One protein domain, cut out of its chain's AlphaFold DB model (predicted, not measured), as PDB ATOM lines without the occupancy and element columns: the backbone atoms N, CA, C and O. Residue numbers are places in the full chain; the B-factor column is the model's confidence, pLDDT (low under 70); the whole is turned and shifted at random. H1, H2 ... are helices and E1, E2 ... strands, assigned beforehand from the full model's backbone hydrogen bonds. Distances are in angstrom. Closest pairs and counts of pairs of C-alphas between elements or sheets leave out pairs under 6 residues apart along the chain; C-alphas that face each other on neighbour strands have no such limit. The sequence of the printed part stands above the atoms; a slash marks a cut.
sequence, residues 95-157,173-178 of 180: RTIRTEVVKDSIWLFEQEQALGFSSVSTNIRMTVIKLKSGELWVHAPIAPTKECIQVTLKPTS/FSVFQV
ATOM      1  N   ARG A  95     288.985 181.419 223.112       73.62
ATOM      2  CA  ARG A  95     288.161 181.900 222.000       73.62
ATOM      3  C   ARG A  95     289.039 182.778 221.115       73.62
ATOM      4  O   ARG A  95     289.589 183.768 221.589       73.62
ATOM      5  N   THR A  96     289.157 182.417 219.844       83.12
ATOM      6  CA  THR A  96     289.731 183.302 218.827       83.12
ATOM      7  C   THR A  96     288.589 184.068 218.176       83.12
ATOM      8  O   THR A  96     287.653 183.459 217.664       83.12
ATOM      9  N   ILE A  97     288.649 185.393 218.199       86.06
ATOM     10  CA  ILE A  97     287.722 186.247 217.462       86.06
ATOM     11  C   ILE A  97     288.368 186.551 216.117       86.06
ATOM     12  O   ILE A  97     289.469 187.097 216.063       86.06
ATOM     13  N   ARG A  98     287.688 186.178 215.031       88.00
ATOM     14  CA  ARG A  98     288.074 186.558 213.673       88.00
ATOM     15  C   ARG A  98     287.329 187.828 213.285       88.00
ATOM     16  O   ARG A  98     286.101 187.838 213.246       88.00
ATOM     17  N   THR A  99     288.074 188.851 212.902       89.62
ATOM     18  CA  THR A  99     287.535 190.089 212.346       89.62
ATOM     19  C   THR A  99     288.038 190.256 210.924       89.62
ATOM     20  O   THR A  99     289.238 190.296 210.668       89.62
ATOM     21  N   GLU A 100     287.117 190.346 209.973       91.19
ATOM     22  CA  GLU A 100     287.442 190.704 208.599       91.19
ATOM     23  C   GLU A 100     287.433 192.226 208.468       91.19
ATOM     24  O   GLU A 100     286.393 192.861 208.633       91.19
ATOM     25  N   VAL A 101     288.602 192.811 208.215       91.56
ATOM     26  CA  VAL A 101     288.743 194.270 208.064       91.56
ATOM     27  C   VAL A 101     288.511 194.671 206.617       91.56
ATOM     28  O   VAL A 101     287.855 195.669 206.334       91.56
ATOM     29  N   VAL A 102     289.045 193.871 205.695       89.19
ATOM     30  CA  VAL A 102     288.843 194.038 204.260       89.19
ATOM     31  C   VAL A 102     288.356 192.717 203.714       89.19
ATOM     32  O   VAL A 102     289.038 191.697 203.843       89.19
ATOM     33  N   LYS A 103     287.181 192.766 203.088       88.50
ATOM     34  CA  LYS A 103     286.527 191.594 202.521       88.50
ATOM     35  C   LYS A 103     287.480 190.814 201.615       88.50
ATOM     36  O   LYS A 103     288.134 191.393 200.744       88.50
ATOM     37  N   ASP A 104     287.563 189.511 201.849       85.62
ATOM     38  CA  ASP A 104     288.346 188.549 201.073       85.62
ATOM     39  C   ASP A 104     289.861 188.850 200.993       85.62
ATOM     40  O   ASP A 104     290.561 188.269 200.159       85.62
ATOM     41  N   SER A 105     290.379 189.753 201.842       86.25
ATOM     42  CA  SER A 105     291.755 190.262 201.729       86.25
ATOM     43  C   SER A 105     292.514 190.379 203.050       86.25
ATOM     44  O   SER A 105     293.694 190.043 203.082       86.25
ATOM     45  N   ILE A 106     291.898 190.888 204.123       90.69
ATOM     46  CA  ILE A 106     292.590 191.130 205.401       90.69
ATOM     47  C   ILE A 106     291.742 190.615 206.554       90.69
ATOM     48  O   ILE A 106     290.611 191.067 206.766       90.69
ATOM     49  N   TRP A 107     292.338 189.732 207.349       91.81
ATOM     50  CA  TRP A 107     291.724 189.154 208.535       91.81
ATOM     51  C   TRP A 107     292.611 189.368 209.757       91.81
ATOM     52  O   TRP A 107     293.814 189.120 209.733       91.81
ATOM     53  N   LEU A 108     291.985 189.814 210.836       91.25
ATOM     54  CA  LEU A 108     292.576 189.942 212.155       91.25
ATOM     55  C   LEU A 108     292.052 188.821 213.040       91.25
ATOM     56  O   LEU A 108     290.872 188.472 212.990       91.25
ATOM     57  N   PHE A 109     292.936 188.279 213.859       89.44
ATOM     58  CA  PHE A 109     292.606 187.261 214.838       89.44
ATOM     59  C   PHE A 109     293.081 187.738 216.192       89.44
ATOM     60  O   PHE A 109     294.270 187.990 216.385       89.44
ATOM     61  N   GLU A 110     292.146 187.843 217.121       88.00
ATOM     62  CA  GLU A 110     292.439 188.173 218.504       88.00
ATOM     63  C   GLU A 110     292.155 186.960 219.381       88.00
ATOM     64  O   GLU A 110     291.107 186.320 219.264       88.00
ATOM     65  N   GLN A 111     293.099 186.628 220.254       84.38
ATOM     66  CA  GLN A 111     292.950 185.550 221.215       84.38
ATOM     67  C   GLN A 111     293.285 186.059 222.611       84.38
ATOM     68  O   GLN A 111     294.418 186.442 222.895       84.38
ATOM     69  N   GLU A 112     292.303 186.004 223.503       81.88
ATOM     70  CA  GLU A 112     292.534 186.257 224.920       81.88
ATOM     71  C   GLU A 112     293.311 185.080 225.519       81.88
ATOM     72  O   GLU A 112     292.875 183.925 225.477       81.88
ATOM     73  N   GLN A 113     294.490 185.368 226.060       72.62
ATOM     74  CA  GLN A 113     295.270 184.434 226.853       72.62
ATOM     75  C   GLN A 113     295.312 184.927 228.294       72.62
ATOM     76  O   GLN A 113     295.806 186.015 228.584       72.62
ATOM     77  N   ALA A 114     294.789 184.115 229.206       64.88
ATOM     78  CA  ALA A 114     295.067 184.275 230.621       64.88
ATOM     79  C   ALA A 114     296.402 183.580 230.907       64.88
ATOM     80  O   ALA A 114     296.540 182.373 230.680       64.88
ATOM     81  N   LEU A 115     297.390 184.334 231.384       62.62
ATOM     82  CA  LEU A 115     298.617 183.749 231.906       62.62
ATOM     83  C   LEU A 115     298.246 183.103 233.238       62.62
ATOM     84  O   LEU A 115     297.977 183.800 234.217       62.62
ATOM     85  N   GLY A 116     298.159 181.768 233.245       57.34
ATOM     86  CA  GLY A 116     297.913 181.001 234.461       57.34
ATOM     87  C   GLY A 116     298.781 181.558 235.587       57.34
ATOM     88  O   GLY A 116     299.959 181.827 235.371       57.34
ATOM     89  N   PHE A 117     298.182 181.777 236.757       51.00
ATOM     90  CA  PHE A 117     298.800 182.315 237.981       51.00
ATOM     91  C   PHE A 117     298.888 183.844 238.139       51.00
ATOM     92  O   PHE A 117     299.254 184.286 239.225       51.00
ATOM     93  N   SER A 118     298.475 184.663 237.164       54.28
ATOM     94  CA  SER A 118     298.412 186.125 237.332       54.28
ATOM     95  C   SER A 118     297.044 186.693 236.950       54.28
ATOM     96  O   SER A 118     296.390 186.199 236.036       54.28
ATOM     97  N   SER A 119     296.609 187.772 237.611       65.00
ATOM     98  CA  SER A 119     295.392 188.536 237.264       65.00
ATOM     99  C   SER A 119     295.548 189.347 235.961       65.00
ATOM    100  O   SER A 119     294.931 190.398 235.795       65.00
ATOM    101  N   VAL A 120     296.414 188.904 235.051       58.56
ATOM    102  CA  VAL A 120     296.751 189.599 233.813       58.56
ATOM    103  C   VAL A 120     296.266 188.750 232.646       58.56
ATOM    104  O   VAL A 120     296.730 187.628 232.432       58.56
ATOM    105  N   SER A 121     295.321 189.300 231.891       70.38
ATOM    106  CA  SER A 121     294.940 188.800 230.577       70.38
ATOM    107  C   SER A 121     295.715 189.564 229.506       70.38
ATOM    108  O   SER A 121     295.806 190.791 229.528       70.38
ATOM    109  N   THR A 122     296.290 188.833 228.559       74.06
ATOM    110  CA  THR A 122     296.954 189.401 227.383       74.06
ATOM    111  C   THR A 122     296.174 189.013 226.139       74.06
ATOM    112  O   THR A 122     295.910 187.833 225.911       74.06
ATOM    113  N   ASN A 123     295.812 189.996 225.321       83.69
ATOM    114  CA  ASN A 123     295.254 189.754 223.995       83.69
ATOM    115  C   ASN A 123     296.415 189.559 223.011       83.69
ATOM    116  O   ASN A 123     297.250 190.451 222.851       83.69
ATOM    117  N   ILE A 124     296.482 188.386 222.384       83.75
ATOM    118  CA  ILE A 124     297.438 188.100 221.315       83.75
ATOM    119  C   ILE A 124     296.761 188.323 219.972       83.75
ATOM    120  O   ILE A 124     295.641 187.861 219.747       83.75
ATOM    121  N   ARG A 125     297.477 188.999 219.072       89.75
ATOM    122  CA  ARG A 125     296.991 189.392 217.753       89.75
ATOM    123  C   ARG A 125     297.783 188.712 216.648       89.75
ATOM    124  O   ARG A 125     299.004 188.821 216.623       89.75
ATOM    125  N   MET A 126     297.070 188.106 215.708       90.00
ATOM    126  CA  MET A 126     297.600 187.619 214.435       90.00
ATOM    127  C   MET A 126     296.896 188.346 213.302       90.00
ATOM    128  O   MET A 126     295.700 188.625 213.368       90.00
ATOM    129  N   THR A 127     297.639 188.651 212.246       91.12
ATOM    130  CA  THR A 127     297.093 189.273 211.036       91.12
ATOM    131  C   THR A 127     297.397 188.394 209.840       91.12
ATOM    132  O   THR A 127     298.528 187.950 209.675       91.12
ATOM    133  N   VAL A 128     296.389 188.160 209.007       90.88
ATOM    134  CA  VAL A 128     296.510 187.411 207.757       90.88
ATOM    135  C   VAL A 128     296.101 188.324 206.610       90.88
ATOM    136  O   VAL A 128     295.015 188.906 206.634       90.88
ATOM    137  N   ILE A 129     296.966 188.449 205.607       89.88
ATOM    138  CA  ILE A 129     296.751 189.283 204.422       89.88
ATOM    139  C   ILE A 129     296.885 188.423 203.172       89.88
ATOM    140  O   ILE A 129     297.892 187.752 202.978       89.88
ATOM    141  N   LYS A 130     295.893 188.488 202.287       88.81
ATOM    142  CA  LYS A 130     295.975 187.925 200.941       88.81
ATOM    143  C   LYS A 130     296.752 188.876 200.037       88.81
ATOM    144  O   LYS A 130     296.333 190.010 199.802       88.81
ATOM    145  N   LEU A 131     297.887 188.418 199.524       86.88
ATOM    146  CA  LEU A 131     298.696 189.166 198.572       86.88
ATOM    147  C   LEU A 131     298.088 189.086 197.167       86.88
ATOM    148  O   LEU A 131     297.357 188.157 196.825       86.88
ATOM    149  N   LYS A 132     298.443 190.047 196.305       86.62
ATOM    150  CA  LYS A 132     298.038 190.035 194.886       86.62
ATOM    151  C   LYS A 132     298.583 188.820 194.124       86.62
ATOM    152  O   LYS A 132     298.000 188.452 193.111       86.62
ATOM    153  N   SER A 133     299.672 188.215 194.606       84.56
ATOM    154  CA  SER A 133     300.239 186.969 194.074       84.56
ATOM    155  C   SER A 133     299.354 185.744 194.331       84.56
ATOM    156  O   SER A 133     299.580 184.711 193.716       84.56
ATOM    157  N   GLY A 134     298.345 185.853 195.205       81.62
ATOM    158  CA  GLY A 134     297.515 184.730 195.648       81.62
ATOM    159  C   GLY A 134     298.014 184.060 196.930       81.62
ATOM    160  O   GLY A 134     297.273 183.277 197.516       81.62
ATOM    161  N   GLU A 135     299.213 184.414 197.394       85.25
ATOM    162  CA  GLU A 135     299.818 183.919 198.636       85.25
ATOM    163  C   GLU A 135     299.193 184.584 199.875       85.25
ATOM    164  O   GLU A 135     298.646 185.694 199.809       85.25
ATOM    165  N   LEU A 136     299.305 183.922 201.028       86.69
ATOM    166  CA  LEU A 136     298.874 184.461 202.318       86.69
ATOM    167  C   LEU A 136     300.091 184.893 203.130       86.69
ATOM    168  O   LEU A 136     300.998 184.115 203.401       86.69
ATOM    169  N   TRP A 137     300.089 186.145 203.560       85.38
ATOM    170  CA  TRP A 137     301.069 186.682 204.486       85.38
ATOM    171  C   TRP A 137     300.506 186.643 205.901       85.38
ATOM    172  O   TRP A 137     299.462 187.243 206.166       85.38
ATOM    173  N   VAL A 138     301.188 185.936 206.800       88.50
ATOM    174  CA  VAL A 138     300.789 185.807 208.203       88.50
ATOM    175  C   VAL A 138     301.806 186.511 209.088       88.50
ATOM    176  O   VAL A 138     303.007 186.249 209.021       88.50
ATOM    177  N   HIS A 139     301.308 187.400 209.940       86.62
ATOM    178  CA  HIS A 139     302.088 188.101 210.947       86.62
ATOM    179  C   HIS A 139     301.672 187.663 212.350       86.62
ATOM    180  O   HIS A 139     300.475 187.616 212.645       86.62
ATOM    181  N   ALA A 140     302.669 187.432 213.213       86.06
ATOM    182  CA  ALA A 140     302.503 186.983 214.598       86.06
ATOM    183  C   ALA A 140     301.597 185.738 214.691       86.06
ATOM    184  O   ALA A 140     300.486 185.823 215.217       86.06
ATOM    185  N   PRO A 141     302.035 184.597 214.122       80.75
ATOM    186  CA  PRO A 141     301.227 183.387 214.058       80.75
ATOM    187  C   PRO A 141     300.787 182.934 215.456       80.75
ATOM    188  O   PRO A 141     301.590 182.826 216.381       80.75
ATOM    189  N   ILE A 142     299.487 182.676 215.606       78.06
ATOM    190  CA  ILE A 142     298.888 182.145 216.834       78.06
ATOM    191  C   ILE A 142     298.722 180.629 216.697       78.06
ATOM    192  O   ILE A 142     298.584 180.099 215.596       78.06
ATOM    193  N   ALA A 143     298.696 179.926 217.833       76.31
ATOM    194  CA  ALA A 143     298.389 178.503 217.883       76.31
ATOM    195  C   ALA A 143     297.124 178.156 217.063       76.31
ATOM    196  O   ALA A 143     296.108 178.849 217.176       76.31
ATOM    197  N   PRO A 144     297.147 177.061 216.284       65.75
ATOM    198  CA  PRO A 144     296.061 176.713 215.377       65.75
ATOM    199  C   PRO A 144     294.773 176.379 216.146       65.75
ATOM    200  O   PRO A 144     294.617 175.300 216.722       65.75
ATOM    201  N   THR A 145     293.829 177.322 216.161       72.75
ATOM    202  CA  THR A 145     292.459 177.127 216.657       72.75
ATOM    203  C   THR A 145     291.520 176.746 215.513       72.75
ATOM    204  O   THR A 145     291.826 176.960 214.340       72.75
ATOM    205  N   LYS A 146     290.346 176.183 215.833       70.81
ATOM    206  CA  LYS A 146     289.340 175.791 214.823       70.81
ATOM    207  C   LYS A 146     288.968 176.954 213.891       70.81
ATOM    208  O   LYS A 146     288.850 176.752 212.688       70.81
ATOM    209  N   GLU A 147     288.876 178.164 214.441       70.25
ATOM    210  CA  GLU A 147     288.572 179.388 213.692       70.25
ATOM    211  C   GLU A 147     289.685 179.749 212.701       70.25
ATOM    212  O   GLU A 147     289.413 180.024 211.535       70.25
ATOM    213  N   CYS A 148     290.950 179.688 213.135       68.88
ATOM    214  CA  CYS A 148     292.120 179.933 212.284       68.88
ATOM    215  C   CYS A 148     292.191 178.933 211.123       68.88
ATOM    216  O   CYS A 148     292.435 179.295 209.967       68.88
ATOM    217  N   ILE A 149     291.924 177.668 211.436       71.75
ATOM    218  CA  ILE A 149     291.899 176.575 210.471       71.75
ATOM    219  C   ILE A 149     290.782 176.799 209.446       71.75
ATOM    220  O   ILE A 149     291.011 176.605 208.263       71.75
ATOM    221  N   GLN A 150     289.597 177.263 209.847       68.12
ATOM    222  CA  GLN A 150     288.487 177.483 208.914       68.12
ATOM    223  C   GLN A 150     288.757 178.599 207.888       68.12
ATOM    224  O   GLN A 150     288.230 178.541 206.778       68.12
ATOM    225  N   VAL A 151     289.557 179.611 208.240       65.06
ATOM    226  CA  VAL A 151     289.978 180.662 207.293       65.06
ATOM    227  C   VAL A 151     291.029 180.135 206.335       65.06
ATOM    228  O   VAL A 151     290.924 180.326 205.130       65.06
ATOM    229  N   THR A 152     292.025 179.458 206.894       60.28
ATOM    230  CA  THR A 152     293.214 179.018 206.168       60.28
ATOM    231  C   THR A 152     292.912 177.811 205.270       60.28
ATOM    232  O   THR A 152     293.420 177.723 204.159       60.28
ATOM    233  N   LEU A 153     292.028 176.909 205.712       50.81
ATOM    234  CA  LEU A 153     291.647 175.678 205.011       50.81
ATOM    235  C   LEU A 153     290.375 175.793 204.168       50.81
ATOM    236  O   LEU A 153     289.889 174.763 203.714       50.81
ATOM    237  N   LYS A 154     289.794 176.979 203.955       46.41
ATOM    238  CA  LYS A 154     288.814 177.148 202.870       46.41
ATOM    239  C   LYS A 154     289.592 177.560 201.626       46.41
ATOM    240  O   LYS A 154     289.824 178.754 201.440       46.41
ATOM    241  N   PRO A 155     290.016 176.610 200.775       46.81
ATOM    242  CA  PRO A 155     290.759 176.959 199.588       46.81
ATOM    243  C   PRO A 155     289.762 177.663 198.672       46.81
ATOM    244  O   PRO A 155     288.685 177.131 198.388       46.81
ATOM    245  N   THR A 156     290.100 178.853 198.186       47.38
ATOM    246  CA  THR A 156     289.465 179.419 196.991       47.38
ATOM    247  C   THR A 156     289.828 178.536 195.790       47.38
ATOM    248  O   THR A 156     290.748 178.852 195.046       47.38
ATOM    249  N   SER A 157     289.183 177.367 195.706       42.44
ATOM    250  CA  SER A 157     288.938 176.460 194.568       42.44
ATOM    251  C   SER A 157     289.990 176.277 193.455       42.44
ATOM    252  O   SER A 157     289.641 175.720 192.421       42.44
ATOM    253  N   PHE A 173     309.796 186.689 219.088       35.28
ATOM    254  CA  PHE A 173     309.366 187.826 218.263       35.28
ATOM    255  C   PHE A 173     309.603 187.623 216.761       35.28
ATOM    256  O   PHE A 173     310.731 187.570 216.293       35.28
ATOM    257  N   SER A 174     308.495 187.670 216.014       37.41
ATOM    258  CA  SER A 174     308.413 187.956 214.573       37.41
ATOM    259  C   SER A 174     308.994 186.898 213.622       37.41
ATOM    260  O   SER A 174     310.007 187.105 212.961       37.41
ATOM    261  N   VAL A 175     308.260 185.795 213.446       41.22
ATOM    262  CA  VAL A 175     308.379 184.972 212.234       41.22
ATOM    263  C   VAL A 175     307.328 185.453 211.235       41.22
ATOM    264  O   VAL A 175     306.126 185.261 211.426       41.22
ATOM    265  N   PHE A 176     307.783 186.129 210.179       47.62
ATOM    266  CA  PHE A 176     306.981 186.357 208.980       47.62
ATOM    267  C   PHE A 176     306.889 185.038 208.221       47.62
ATOM    268  O   PHE A 176     307.908 184.534 207.750       47.62
ATOM    269  N   GLN A 177     305.685 184.491 208.072       56.59
ATOM    270  CA  GLN A 177     305.481 183.314 207.235       56.59
ATOM    271  C   GLN A 177     304.642 183.705 206.023       56.59
ATOM    272  O   GLN A 177     303.511 184.180 206.144       56.59
ATOM    273  N   VAL A 178     305.235 183.544 204.842       50.62
ATOM    274  CA  VAL A 178     304.509 183.593 203.573       50.62
ATOM    275  C   VAL A 178     304.084 182.167 203.263       50.62
ATOM    276  O   VAL A 178     304.929 181.291 203.088       50.62
TER     277      VAL A 178
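AT A GLANCE: This is residues 95 to 157 and 173 to 178 of the 180 residues of the protein "uncharacterized protein LOC104232827 isoform X1" of Nicotiana sylvestris (UniProt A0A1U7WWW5). A single strongly twisted sheet of four antiparallel strands forms a wall, with the short helix H1 over one face and no named element on the other. The hairpin of E2 and E3 is the long part, and its tip, residues 115 to 120, sticks out free at one end; the last residues printed, 177 to 178, pair with the edge strand E4. The printed part has 69 residues with four named strands and one named helix, in the order E1 E2 E3 E4 H1 along the chain, and the sheet has that same order of strands, E1 - E2 - E3 - E4. The class is mostly strand. The whole is only just compact, close to loose, with a radius of gyration of the C-alphas of 13.2 A, and it is elongated, spanning 44 by 22 by 19 A.

HOW THE PARTS SIT: The sheet is a meander, each strand the antiparallel neighbour of the one before: E1, residues 96 to 102; E2, residues 106 to 114; E3, residues 121 to 130; and E4, residues 136 to 139. E2 and E3 form a hairpin, with 161 degrees between their directions; N 109 and O 126 are 2.8 A apart, and N 113 and O 122 2.8 A, both within hydrogen-bond range. E1 and E2 form a hairpin at 157 degrees, with N 99 and O 108 at 2.8 A. E3 and E4 form a third at 155 degrees, with N 129 and O 137 at 2.8 A. The edge strands E1 and E4 are apart. Residues 137 to 138 of E4 also pair, antiparallel, with residues 177 to 178, a stretch too short to be a named strand. H1, residues 146 to 152, is on the sheet at a height over the sheet of 8.4 A; it lies over E2 and runs along the strands, at 23 degrees to E2 on the local plane. The closest C-alphas of E1 and H1 are those of Thr 96 and Glu 147, 6.6 A apart. In H1 every O i to N i+4 pair is within hydrogen-bond range.

IN THESE COORDINATES: E3 is the longest strand, 29.7 A from C-alpha 121 to C-alpha 130; E2 measures 26.3 A and E1 18.1 A. E4 measures 9.9 A and H1 10.0 A. E1 begins at C-alpha 96, (289.731, 183.302, 218.827), E3 ends at C-alpha 130, (295.975, 187.925, 200.941), and H1 ends at C-alpha 152, (293.214, 179.018, 206.168).

THE WHOLE: The two C-alphas farthest apart are those of Phe 117 and Ser 157, 44.9 A. Residues 158 to 172 are not printed, and C-alphas 157 and 173 are 33.3 A apart across this cut. No link between named elements is long. The mean pLDDT of the printed part is 74.2; 23 residues are under 70, namely 114 to 120, 144, 148, 150 to 157 and 173 to 178.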